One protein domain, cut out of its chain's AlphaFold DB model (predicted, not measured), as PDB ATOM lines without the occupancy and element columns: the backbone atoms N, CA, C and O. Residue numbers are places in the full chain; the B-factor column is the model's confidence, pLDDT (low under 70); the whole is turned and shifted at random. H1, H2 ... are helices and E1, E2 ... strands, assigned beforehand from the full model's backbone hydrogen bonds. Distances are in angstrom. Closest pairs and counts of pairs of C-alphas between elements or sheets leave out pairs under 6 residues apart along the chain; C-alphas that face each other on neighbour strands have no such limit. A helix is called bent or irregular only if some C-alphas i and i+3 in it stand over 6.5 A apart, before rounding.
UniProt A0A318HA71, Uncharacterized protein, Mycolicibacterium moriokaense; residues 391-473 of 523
ATOM      1  N   TYR A 391     198.620 223.699 196.108       93.25
ATOM      2  CA  TYR A 391     199.501 223.469 197.243       93.25
ATOM      3  C   TYR A 391     198.660 223.070 198.447       93.25
ATOM      4  O   TYR A 391     197.754 223.805 198.843       93.25
ATOM      5  N   ASP A 392     198.958 221.918 199.030       91.25
ATOM      6  CA  ASP A 392     198.271 221.445 200.227       91.25
ATOM      7  C   ASP A 392     199.040 221.866 201.484       91.25
ATOM      8  O   ASP A 392     200.270 221.911 201.492       91.25
ATOM      9  N   ASN A 393     198.315 222.135 202.570       87.62
ATOM     10  CA  ASN A 393     198.859 222.535 203.871       87.62
ATOM     11  C   ASN A 393     199.812 223.744 203.790       87.62
ATOM     12  O   ASN A 393     200.873 223.757 204.420       87.62
ATOM     13  N   ALA A 394     199.447 224.753 202.998       90.50
ATOM     14  CA  ALA A 394     200.289 225.920 202.772       90.50
ATOM     15  C   ALA A 394     200.357 226.828 204.010       90.50
ATOM     16  O   ALA A 394     199.362 227.059 204.710       90.50
ATOM     17  N   TYR A 395     201.542 227.383 204.253       93.31
ATOM     18  CA  TYR A 395     201.776 228.364 205.301       93.31
ATOM     19  C   TYR A 395     201.497 229.767 204.772       93.31
ATOM     20  O   TYR A 395     202.145 230.228 203.836       93.31
ATOM     21  N   VAL A 396     200.550 230.470 205.384       94.88
ATOM     22  CA  VAL A 396     200.171 231.827 204.988       94.88
ATOM     23  C   VAL A 396     200.624 232.801 206.063       94.88
ATOM     24  O   VAL A 396     200.105 232.805 207.177       94.88
ATOM     25  N   ASN A 397     201.588 233.648 205.724       95.31
ATOM     26  CA  ASN A 397     201.951 234.814 206.507       95.31
ATOM     27  C   ASN A 397     200.980 235.960 206.196       95.31
ATOM     28  O   ASN A 397     200.748 236.285 205.032       95.31
ATOM     29  N   VAL A 398     200.429 236.576 207.240       96.00
ATOM     30  CA  VAL A 398     199.539 237.737 207.169       96.00
ATOM     31  C   VAL A 398     200.259 238.917 207.833       96.00
ATOM     32  O   VAL A 398     200.133 239.112 209.050       96.00
ATOM     33  N   PRO A 399     201.021 239.727 207.071       94.88
ATOM     34  CA  PRO A 399     201.821 240.821 207.619       94.88
ATOM     35  C   PRO A 399     200.992 241.830 208.414       94.88
ATOM     36  O   PRO A 399     201.440 242.321 209.445       94.88
ATOM     37  N   ALA A 400     199.752 242.087 207.983       93.19
ATOM     38  CA  ALA A 400     198.842 243.017 208.648       93.19
ATOM     39  C   ALA A 400     198.498 242.624 210.096       93.19
ATOM     40  O   ALA A 400     198.193 243.494 210.908       93.19
ATOM     41  N   ALA A 401     198.567 241.332 210.423       91.62
ATOM     42  CA  ALA A 401     198.381 240.819 211.777       91.62
ATOM     43  C   ALA A 401     199.708 240.461 212.466       91.62
ATOM     44  O   ALA A 401     199.701 240.109 213.643       91.62
ATOM     45  N   ASN A 402     200.834 240.505 211.741       91.81
ATOM     46  CA  ASN A 402     202.116 239.931 212.149       91.81
ATOM     47  C   ASN A 402     201.972 238.483 212.662       91.81
ATOM     48  O   ASN A 402     202.540 238.094 213.684       91.81
ATOM     49  N   GLN A 403     201.145 237.698 211.973       91.75
ATOM     50  CA  GLN A 403     200.863 236.311 212.315       91.75
ATOM     51  C   GLN A 403     200.896 235.448 211.068       91.75
ATOM     52  O   GLN A 403     200.694 235.925 209.953       91.75
ATOM     53  N   SER A 404     201.125 234.162 211.281       91.44
ATOM     54  CA  SER A 404     201.023 233.176 210.225       91.44
ATOM     55  C   SER A 404     200.085 232.064 210.644       91.44
ATOM     56  O   SER A 404     199.995 231.714 211.823       91.44
ATOM     57  N   LEU A 405     199.423 231.499 209.653       92.19
ATOM     58  CA  LEU A 405     198.424 230.462 209.803       92.19
ATOM     59  C   LEU A 405     198.637 229.381 208.748       92.19
ATOM     60  O   LEU A 405     199.359 229.579 207.771       92.19
ATOM     61  N   PHE A 406     197.989 228.246 208.942       91.94
ATOM     62  CA  PHE A 406     197.893 227.205 207.927       91.94
ATOM     63  C   PHE A 406     196.520 227.232 207.264       91.94
ATOM     64  O   PHE A 406     195.493 227.400 207.930       91.94
ATOM     65  N   VAL A 407     196.523 227.022 205.953       91.31
ATOM     66  CA  VAL A 407     195.335 226.705 205.154       91.31
ATOM     67  C   VAL A 407     195.493 225.299 204.591       91.31
ATOM     68  O   VAL A 407     196.612 224.827 204.393       91.31
ATOM     69  N   ASN A 408     194.385 224.614 204.340       90.81
ATOM     70  CA  ASN A 408     194.429 223.225 203.890       90.81
ATOM     71  C   ASN A 408     194.820 223.138 202.421       90.81
ATOM     72  O   ASN A 408     195.552 222.229 202.044       90.81
ATOM     73  N   GLN A 409     194.353 224.081 201.603       92.81
ATOM     74  CA  GLN A 409     194.661 224.097 200.181       92.81
ATOM     75  C   GLN A 409     194.778 225.515 199.640       92.81
ATOM     76  O   GLN A 409     194.014 226.409 200.008       92.81
ATOM     77  N   VAL A 410     195.705 225.697 198.706       95.31
ATOM     78  CA  VAL A 410     195.845 226.902 197.898       95.31
ATOM     79  C   VAL A 410     195.871 226.527 196.435       95.31
ATOM     80  O   VAL A 410     196.647 225.672 196.029       95.31
ATOM     81  N   THR A 411     195.043 227.179 195.633       96.50
ATOM     82  CA  THR A 411     195.027 227.009 194.180       96.50
ATOM     83  C   THR A 411     195.501 228.297 193.530       96.50
ATOM     84  O   THR A 411     194.884 229.341 193.738       96.50
ATOM     85  N   ALA A 412     196.574 228.245 192.745       96.44
ATOM     86  CA  ALA A 412     197.040 229.408 191.999       96.44
ATOM     87  C   ALA A 412     195.991 229.825 190.954       96.44
ATOM     88  O   ALA A 412     195.472 228.986 190.218       96.44
ATOM     89  N   VAL A 413     195.673 231.118 190.909       96.69
ATOM     90  CA  VAL A 413     194.691 231.704 189.983       96.69
ATOM     91  C   VAL A 413     195.388 232.408 188.829       96.69
ATOM     92  O   VAL A 413     195.026 232.205 187.673       96.69
ATOM     93  N   GLY A 414     196.412 233.201 189.128       94.69
ATOM     94  CA  GLY A 414     197.143 233.939 188.111       94.69
ATOM     95  C   GLY A 414     198.256 234.790 188.693       94.69
ATOM     96  O   GLY A 414     198.316 234.994 189.905       94.69
ATOM     97  N   HIS A 415     199.099 235.301 187.804       95.06
ATOM     98  CA  HIS A 415     200.213 236.186 188.109       95.06
ATOM     99  C   HIS A 415     200.069 237.477 187.293       95.06
ATOM    100  O   HIS A 415     199.700 237.422 186.120       95.06
ATOM    101  N   ASP A 416     200.331 238.622 187.912       94.62
ATOM    102  CA  ASP A 416     200.240 239.941 187.296       94.62
ATOM    103  C   ASP A 416     201.465 240.786 187.668       94.62
ATOM    104  O   ASP A 416     201.527 241.396 188.739       94.62
ATOM    105  N   ASP A 417     202.427 240.838 186.743       95.56
ATOM    106  CA  ASP A 417     203.670 241.608 186.861       95.56
ATOM    107  C   ASP A 417     203.439 243.120 187.003       95.56
ATOM    108  O   ASP A 417     204.338 243.845 187.432       95.56
ATOM    109  N   THR A 418     202.248 243.619 186.648       95.94
ATOM    110  CA  THR A 418     201.918 245.046 186.776       95.94
ATOM    111  C   THR A 418     201.574 245.447 188.208       95.94
ATOM    112  O   THR A 418     201.568 246.638 188.531       95.94
ATOM    113  N   GLN A 419     201.319 244.471 189.087       95.12
ATOM    114  CA  GLN A 419     201.070 244.723 190.500       95.12
ATOM    115  C   GLN A 419     202.373 244.984 191.263       95.12
ATOM    116  O   GLN A 419     203.442 244.506 190.873       95.12
ATOM    117  N   PRO A 420     202.306 245.694 192.404       95.00
ATOM    118  CA  PRO A 420     203.451 245.835 193.290       95.00
ATOM    119  C   PRO A 420     204.017 244.476 193.719       95.00
ATOM    120  O   PRO A 420     203.266 243.537 193.994       95.00
ATOM    121  N   VAL A 421     205.345 244.401 193.851       92.38
ATOM    122  CA  VAL A 421     206.036 243.238 194.433       92.38
ATOM    123  C   VAL A 421     205.395 242.886 195.775       92.38
ATOM    124  O   VAL A 421     205.156 243.766 196.606       92.38
ATOM    125  N   GLY A 422     205.094 241.603 195.981       92.50
ATOM    126  CA  GLY A 422     204.319 241.153 197.136       92.50
ATOM    127  C   GLY A 422     202.810 241.026 196.891       92.50
ATOM    128  O   GLY A 422     202.113 240.576 197.794       92.50
ATOM    129  N   GLN A 423     202.295 241.421 195.716       95.62
ATOM    130  CA  GLN A 423     200.872 241.322 195.323       95.62
ATOM    131  C   GLN A 423     200.650 240.760 193.908       95.62
ATOM    132  O   GLN A 423     199.544 240.848 193.358       95.62
ATOM    133  N   GLN A 424     201.698 240.226 193.292       96.44
ATOM    134  CA  GLN A 424     201.668 239.791 191.899       96.44
ATOM    135  C   GLN A 424     200.885 238.489 191.724       96.44
ATOM    136  O   GLN A 424     200.274 238.283 190.682       96.44
ATOM    137  N   ASP A 425     200.812 237.648 192.752       97.50
ATOM    138  CA  ASP A 425     200.115 236.369 192.686       97.50
ATOM    139  C   ASP A 425     198.684 236.489 193.205       97.50
ATOM    140  O   ASP A 425     198.421 237.102 194.240       97.50
ATOM    141  N   SER A 426     197.753 235.845 192.510       97.06
ATOM    142  CA  SER A 426     196.375 235.632 192.950       97.06
ATOM    143  C   SER A 426     196.115 234.141 193.140       97.06
ATOM    144  O   SER A 426     196.637 233.309 192.393       97.06
ATOM    145  N   PHE A 427     195.333 233.785 194.156       97.12
ATOM    146  CA  PHE A 427     195.114 232.392 194.543       97.12
ATOM    147  C   PHE A 427     193.809 232.197 195.318       97.12
ATOM    148  O   PHE A 427     193.349 233.092 196.017       97.12
ATOM    149  N   MET A 428     193.219 231.007 195.236       96.69
ATOM    150  CA  MET A 428     192.098 230.596 196.081       96.69
ATOM    151  C   MET A 428     192.621 229.896 197.333       96.69
ATOM    152  O   MET A 428     193.299 228.881 197.230       96.69
ATOM    153  N   LEU A 429     192.263 230.403 198.508       95.06
ATOM    154  CA  LEU A 429     192.461 229.745 199.799       95.06
ATOM    155  C   LEU A 429     191.259 228.835 200.082       95.06
ATOM    156  O   LEU A 429     190.114 229.293 200.032       95.06
ATOM    157  N   ASP A 430     191.504 227.557 200.367       93.50
ATOM    158  CA  ASP A 430     190.525 226.483 200.624       93.50
ATOM    159  C   ASP A 430     189.306 226.483 199.677       93.50
ATOM    160  O   ASP A 430     188.179 226.187 200.084       93.50
ATOM    161  N   GLY A 431     189.511 226.897 198.425       92.62
ATOM    162  CA  GLY A 431     188.470 226.960 197.400       92.62
ATOM    163  C   GLY A 431     187.360 227.997 197.619       92.62
ATOM    164  O   GLY A 431     186.419 228.007 196.836       92.62
ATOM    165  N   ALA A 432     187.437 228.879 198.627       91.50
ATOM    166  CA  ALA A 432     186.354 229.840 198.908       91.50
ATOM    167  C   ALA A 432     186.792 231.296 199.112       91.50
ATOM    168  O   ALA A 432     185.942 232.173 199.208       91.50
ATOM    169  N   THR A 433     188.089 231.589 199.233       93.81
ATOM    170  CA  THR A 433     188.555 232.961 199.499       93.81
ATOM    171  C   THR A 433     189.629 233.346 198.506       93.81
ATOM    172  O   THR A 433     190.660 232.685 198.438       93.81
ATOM    173  N   LEU A 434     189.395 234.418 197.753       96.56
ATOM    174  CA  LEU A 434     190.367 234.936 196.802       96.56
ATOM    175  C   LEU A 434     191.418 235.745 197.558       96.56
ATOM    176  O   LEU A 434     191.110 236.765 198.166       96.56
ATOM    177  N   GLY A 435     192.655 235.276 197.541       96.06
ATOM    178  CA  GLY A 435     193.822 235.983 198.037       96.06
ATOM    179  C   GLY A 435     194.611 236.624 196.903       96.06
ATOM    180  O   GLY A 435     194.606 236.152 195.763       96.06
ATOM    181  N   ARG A 436     195.320 237.696 197.246       97.31
ATOM    182  CA  ARG A 436     196.389 238.272 196.437       97.31
ATOM    183  C   ARG A 436     197.598 238.530 197.323       97.31
ATOM    184  O   ARG A 436     197.451 238.935 198.481       97.31
ATOM    185  N   GLY A 437     198.782 238.263 196.800       97.12
ATOM    186  CA  GLY A 437     199.996 238.231 197.591       97.12
ATOM    187  C   GLY A 437     201.214 237.808 196.783       97.12
ATOM    188  O   GLY A 437     201.307 238.080 195.588       97.12
ATOM    189  N   GLN A 438     202.120 237.109 197.454       96.38
ATOM    190  CA  GLN A 438     203.260 236.439 196.841       96.38
ATOM    191  C   GLN A 438     203.286 234.981 197.275       96.38
ATOM    192  O   GLN A 438     203.284 234.693 198.473       96.38
ATOM    193  N   ILE A 439     203.344 234.075 196.309       94.44
ATOM    194  CA  ILE A 439     203.576 232.651 196.517       94.44
ATOM    195  C   ILE A 439     205.083 232.409 196.369       94.44
ATOM    196  O   ILE A 439     205.718 232.926 195.449       94.44
ATOM    197  N   SER A 440     205.686 231.653 197.286       90.38
ATOM    198  CA  SER A 440     207.085 231.251 197.142       90.38
ATOM    199  C   SER A 440     207.273 230.317 195.941       90.38
ATOM    200  O   SER A 440     206.332 229.636 195.540       90.38
ATOM    201  N   PRO A 441     208.481 230.213 195.360       82.56
ATOM    202  CA  PRO A 441     208.707 229.359 194.188       82.56
ATOM    203  C   PRO A 441     208.343 227.878 194.391       82.56
ATOM    204  O   PRO A 441     207.987 227.189 193.441       82.56
ATOM    205  N   ASP A 442     208.433 227.385 195.627       80.62
ATOM    206  CA  ASP A 442     208.039 226.033 196.034       80.62
ATOM    207  C   ASP A 442     206.559 225.927 196.456       80.62
ATOM    208  O   ASP A 442     206.064 224.828 196.694       80.62
ATOM    209  N   GLY A 443     205.855 227.060 196.559       74.94
ATOM    210  CA  GLY A 443     204.435 227.185 196.890       74.94
ATOM    211  C   GLY A 443     204.027 226.787 198.301       74.94
ATOM    212  O   GLY A 443     202.840 226.762 198.623       74.94
ATOM    213  N   THR A 444     204.999 226.496 199.164       79.06
ATOM    214  CA  THR A 444     204.746 226.094 200.551       79.06
ATOM    215  C   THR A 444     204.510 227.290 201.472       79.06
ATOM    216  O   THR A 444     203.889 227.139 202.527       79.06
ATOM    217  N   SER A 445     204.971 228.481 201.073       89.69
ATOM    218  CA  SER A 445     204.830 229.714 201.838       89.69
ATOM    219  C   SER A 445     204.202 230.823 201.002       89.69
ATOM    220  O   SER A 445     204.530 231.028 199.835       89.69
ATOM    221  N   ILE A 446     203.269 231.540 201.610       95.00
ATOM    222  CA  ILE A 446     202.499 232.591 200.960       95.00
ATOM    223  C   ILE A 446     202.548 233.817 201.850       95.00
ATOM    224  O   ILE A 446     202.260 233.737 203.041       95.00
ATOM    225  N   THR A 447     202.877 234.963 201.272       96.69
ATOM    226  CA  THR A 447     202.687 236.258 201.926       96.69
ATOM    227  C   THR A 447     201.387 236.853 201.417       96.69
ATOM    228  O   THR A 447     201.287 237.209 200.247       96.69
ATOM    229  N   LEU A 448     200.376 236.930 202.277       96.94
ATOM    230  CA  LEU A 448     199.057 237.446 201.929       96.94
ATOM    231  C   LEU A 448     199.025 238.966 202.081       96.94
ATOM    232  O   LEU A 448     199.180 239.483 203.186       96.94
ATOM    233  N   ALA A 449     198.771 239.681 200.990       96.81
ATOM    234  CA  ALA A 449     198.599 241.129 201.022       96.81
ATOM    235  C   ALA A 449     197.126 241.516 201.183       96.81
ATOM    236  O   ALA A 449     196.787 242.378 201.993       96.81
ATOM    237  N   THR A 450     196.248 240.858 200.424       96.00
ATOM    238  CA  THR A 450     194.807 241.111 200.470       96.00
ATOM    239  C   THR A 450     193.992 239.834 200.337       96.00
ATOM    240  O   THR A 450     194.429 238.887 199.686       96.00
ATOM    241  N   ALA A 451     192.782 239.832 200.888       94.56
ATOM    242  CA  ALA A 451     191.815 238.751 200.782       94.56
ATOM    243  C   ALA A 451     190.417 239.289 200.454       94.56
ATOM    244  O   ALA A 451     190.015 240.348 200.928       94.56
ATOM    245  N   GLN A 452     189.653 238.529 199.680       93.25
ATOM    246  CA  GLN A 452     188.265 238.799 199.336       93.25
ATOM    247  C   GLN A 452     187.447 237.525 199.565       93.25
ATOM    248  O   GLN A 452     187.682 236.485 198.946       93.25
ATOM    249  N   LYS A 453     186.490 237.597 200.492       87.69
ATOM    250  CA  LYS A 453     185.653 236.455 200.898       87.69
ATOM    251  C   LYS A 453     184.725 235.963 199.780       87.69
ATOM    252  O   LYS A 453     184.514 234.764 199.643       87.69
ATOM    253  N   THR A 454     184.225 236.889 198.972       90.25
ATOM    254  CA  THR A 454     183.331 236.663 197.832       90.25
ATOM    255  C   THR A 454     184.052 237.135 196.575       90.25
ATOM    256  O   THR A 454     184.095 238.339 196.324       90.25
ATOM    257  N   PRO A 455     184.702 236.245 195.808       93.12
ATOM    258  CA  PRO A 455     185.466 236.649 194.638       93.12
ATOM    259  C   PRO A 455     184.648 237.538 193.696       93.12
ATOM    260  O   PRO A 455     183.556 237.169 193.258       93.12
ATOM    261  N   GLY A 456     185.179 238.724 193.399       86.12
ATOM    262  CA  GLY A 456     184.550 239.680 192.492       86.12
ATOM    263  C   GLY A 456     183.424 240.533 193.070       86.12
ATOM    264  O   GLY A 456     182.870 241.353 192.340       86.12
ATOM    265  N   VAL A 457     183.101 240.379 194.359       83.06
ATOM    266  CA  VAL A 457     182.072 241.171 195.039       83.06
ATOM    267  C   VAL A 457     182.507 241.551 196.453       83.06
ATOM    268  O   VAL A 457     183.217 240.815 197.133       83.06
ATOM    269  N   GLY A 458     182.053 242.707 196.932       79.94
ATOM    270  CA  GLY A 458     182.247 243.110 198.320       79.94
ATOM    271  C   GLY A 458     183.676 243.558 198.644       79.94
ATOM    272  O   GLY A 458     184.517 243.710 197.751       79.94
ATOM    273  N   PRO A 459     183.949 243.828 199.930       83.25
ATOM    274  CA  PRO A 459     185.187 244.462 200.346       83.25
ATOM    275  C   PRO A 459     186.384 243.518 200.221       83.25
ATOM    276  O   PRO A 459     186.317 242.333 200.549       83.25
ATOM    277  N   VAL A 460     187.506 244.098 199.810       90.44
ATOM    278  CA  VAL A 460     188.828 243.485 199.909       90.44
ATOM    279  C   VAL A 460     189.425 243.882 201.261       90.44
ATOM    280  O   VAL A 460     189.462 245.066 201.594       90.44
ATOM    281  N   THR A 461     189.875 242.908 202.050       91.56
ATOM    282  CA  THR A 461     190.543 243.123 203.343       91.56
ATOM    283  C   THR A 461     192.014 242.736 203.278       91.56
ATOM    284  O   THR A 461     192.500 242.242 202.267       91.56
ATOM    285  N   ASN A 462     192.754 242.975 204.356       92.38
ATOM    286  CA  ASN A 462     194.183 242.662 204.481       92.38
ATOM    287  C   ASN A 462     194.444 241.272 205.103       92.38
ATOM    288  O   ASN A 462     195.552 240.993 205.554       92.38
ATOM    289  N   GLY A 463     193.418 240.417 205.183       89.88
ATOM    290  CA  GLY A 463     193.541 239.051 205.691       89.88
ATOM    291  C   GLY A 463     193.567 238.900 207.215       89.88
ATOM    292  O   GLY A 463     193.634 237.770 207.688       89.88
ATOM    293  N   VAL A 464     193.460 239.982 208.001       89.00
ATOM    294  CA  VAL A 464     193.355 239.903 209.478       89.00
ATOM    295  C   VAL A 464     192.172 239.028 209.911       89.00
ATOM    296  O   VAL A 464     192.255 238.300 210.896       89.00
ATOM    297  N   ASP A 465     191.096 239.021 209.134       86.31
ATOM    298  CA  ASP A 465     189.927 238.190 209.405       86.31
ATOM    299  C   ASP A 465     190.243 236.685 209.348       86.31
ATOM    300  O   ASP A 465     189.719 235.917 210.151       86.31
ATOM    301  N   LEU A 466     191.162 236.257 208.467       88.19
ATOM    302  CA  LEU A 466     191.639 234.865 208.414       88.19
ATOM    303  C   LEU A 466     192.331 234.465 209.712       88.19
ATOM    304  O   LEU A 466     192.110 233.369 210.219       88.19
ATOM    305  N   VAL A 467     193.120 235.376 210.270       88.25
ATOM    306  CA  VAL A 467     193.824 235.170 211.534       88.25
ATOM    307  C   VAL A 467     192.839 235.053 212.695       88.25
ATOM    308  O   VAL A 467     192.967 234.146 213.512       88.25
ATOM    309  N   ASN A 468     191.815 235.907 212.735       85.00
ATOM    310  CA  ASN A 468     190.791 235.878 213.785       85.00
ATOM    311  C   ASN A 468     189.959 234.585 213.781       85.00
ATOM    312  O   ASN A 468     189.446 234.182 214.824       85.00
ATOM    313  N   MET A 469     189.823 233.931 212.624       81.00
ATOM    314  CA  MET A 469     189.163 232.627 212.514       81.00
ATOM    315  C   MET A 469     190.075 231.450 212.844       81.00
ATOM    316  O   MET A 469     189.586 230.356 213.125       81.00
ATOM    317  N   ALA A 470     191.387 231.638 212.724       84.38
ATOM    318  CA  ALA A 470     192.326 230.548 212.836       84.38
ATOM    319  C   ALA A 470     192.310 230.013 214.273       84.38
ATOM    320  O   ALA A 470     192.544 230.732 215.246       84.38
ATOM    321  N   THR A 471     192.007 228.727 214.415       77.19
ATOM    322  CA  THR A 471     191.974 228.083 215.727       77.19
ATOM    323  C   THR A 471     193.361 227.530 216.036       77.19
ATOM    324  O   THR A 471     193.981 226.920 215.158       77.19
ATOM    325  N   PRO A 472     193.892 227.721 217.257       66.88
ATOM    326  CA  PRO A 472     195.115 227.042 217.656       66.88
ATOM    327  C   PRO A 472     194.882 225.537 217.527       66.88
ATOM    328  O   PRO A 472     193.925 225.021 218.111       66.88
ATOM    329  N   LEU A 473     195.736 224.820 216.787       54.72
ATOM    330  CA  LEU A 473     195.692 223.362 216.841       54.72
ATOM    331  C   LEU A 473     195.883 222.947 218.295       54.72
ATOM    332  O   LEU A 473     196.934 223.210 218.887       54.72
TER     333      LEU A 473
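What this domain is: This is residues 391 to 473 of the 523 residues of an uncharacterized protein of Mycolicibacterium moriokaense (UniProt A0A318HA71). The printed part is one strongly twisted sheet built round the long, bent strand E6: the hairpin E1 and E2, and E7, lie on one side of E6, E5, E4 and E3 follow on its other side, and the short helix H1 packs on E1 and E2. The 83 printed residues hold seven named strands, E1 to E7, then H1, and the class is mostly strand. The branched sheet is mixed, with E1 and E6 parallel and its other pairs antiparallel. The whole is compact, with a radius of gyration of the C-alphas of 11.5 A and spans of 37 by 31 by 23 A.

How they stand to each other: Start at E1, residues 395 to 398: E2, residues 403 to 406, is on one side, with N 396 and O 405 2.8 A apart, and E6, residues 445 to 454, is on the other, with N 397 and O 446 2.8 A apart. E6 bends by 79 degrees at residue 449. E1 and E7, residues 457 to 461, are on one side of E6, and E5, residues 433 to 439, is on the other; look for N 451 and O 461 at 2.8 A and N 434 and O 452 at 2.9 A. E3, residues 409 to 415, and E4, residues 425 to 429, begin a meander, each strand the antiparallel neighbour of the one before, through E5, E6 and E7; N 411 and O 428 are 2.9 A apart, N 427 and O 435 3.0 A. H1, residues 464 to 469, is on the sheet; its closest C-alphas to E2 are those of Val 467 and Leu 405, 6.8 A apart. Every O i to N i+4 pair of H1 is within hydrogen-bond range.

Where its parts are: Find C-alpha 395 at (201.776, 228.364, 205.301), where E1 begins its 9.8 A; E2 spans 10.5 A, E3 18.0 A, E4 12.4 A and E5 15.3 A. E6 starts at C-alpha 445, (204.830, 229.714, 201.838), and runs 22.9 A; E7 spans 12.0 A. H1 spans 8.9 A to C-alpha 469 at (189.163, 232.627, 212.514).

The domain as a whole: The two C-alphas farthest apart, those of Thr 418 and Leu 473, are 37.6 A apart. The printed part has no cut and no long link. Mean pLDDT of the printed part is 91.0; look for values under 70 at residues 472 to 473.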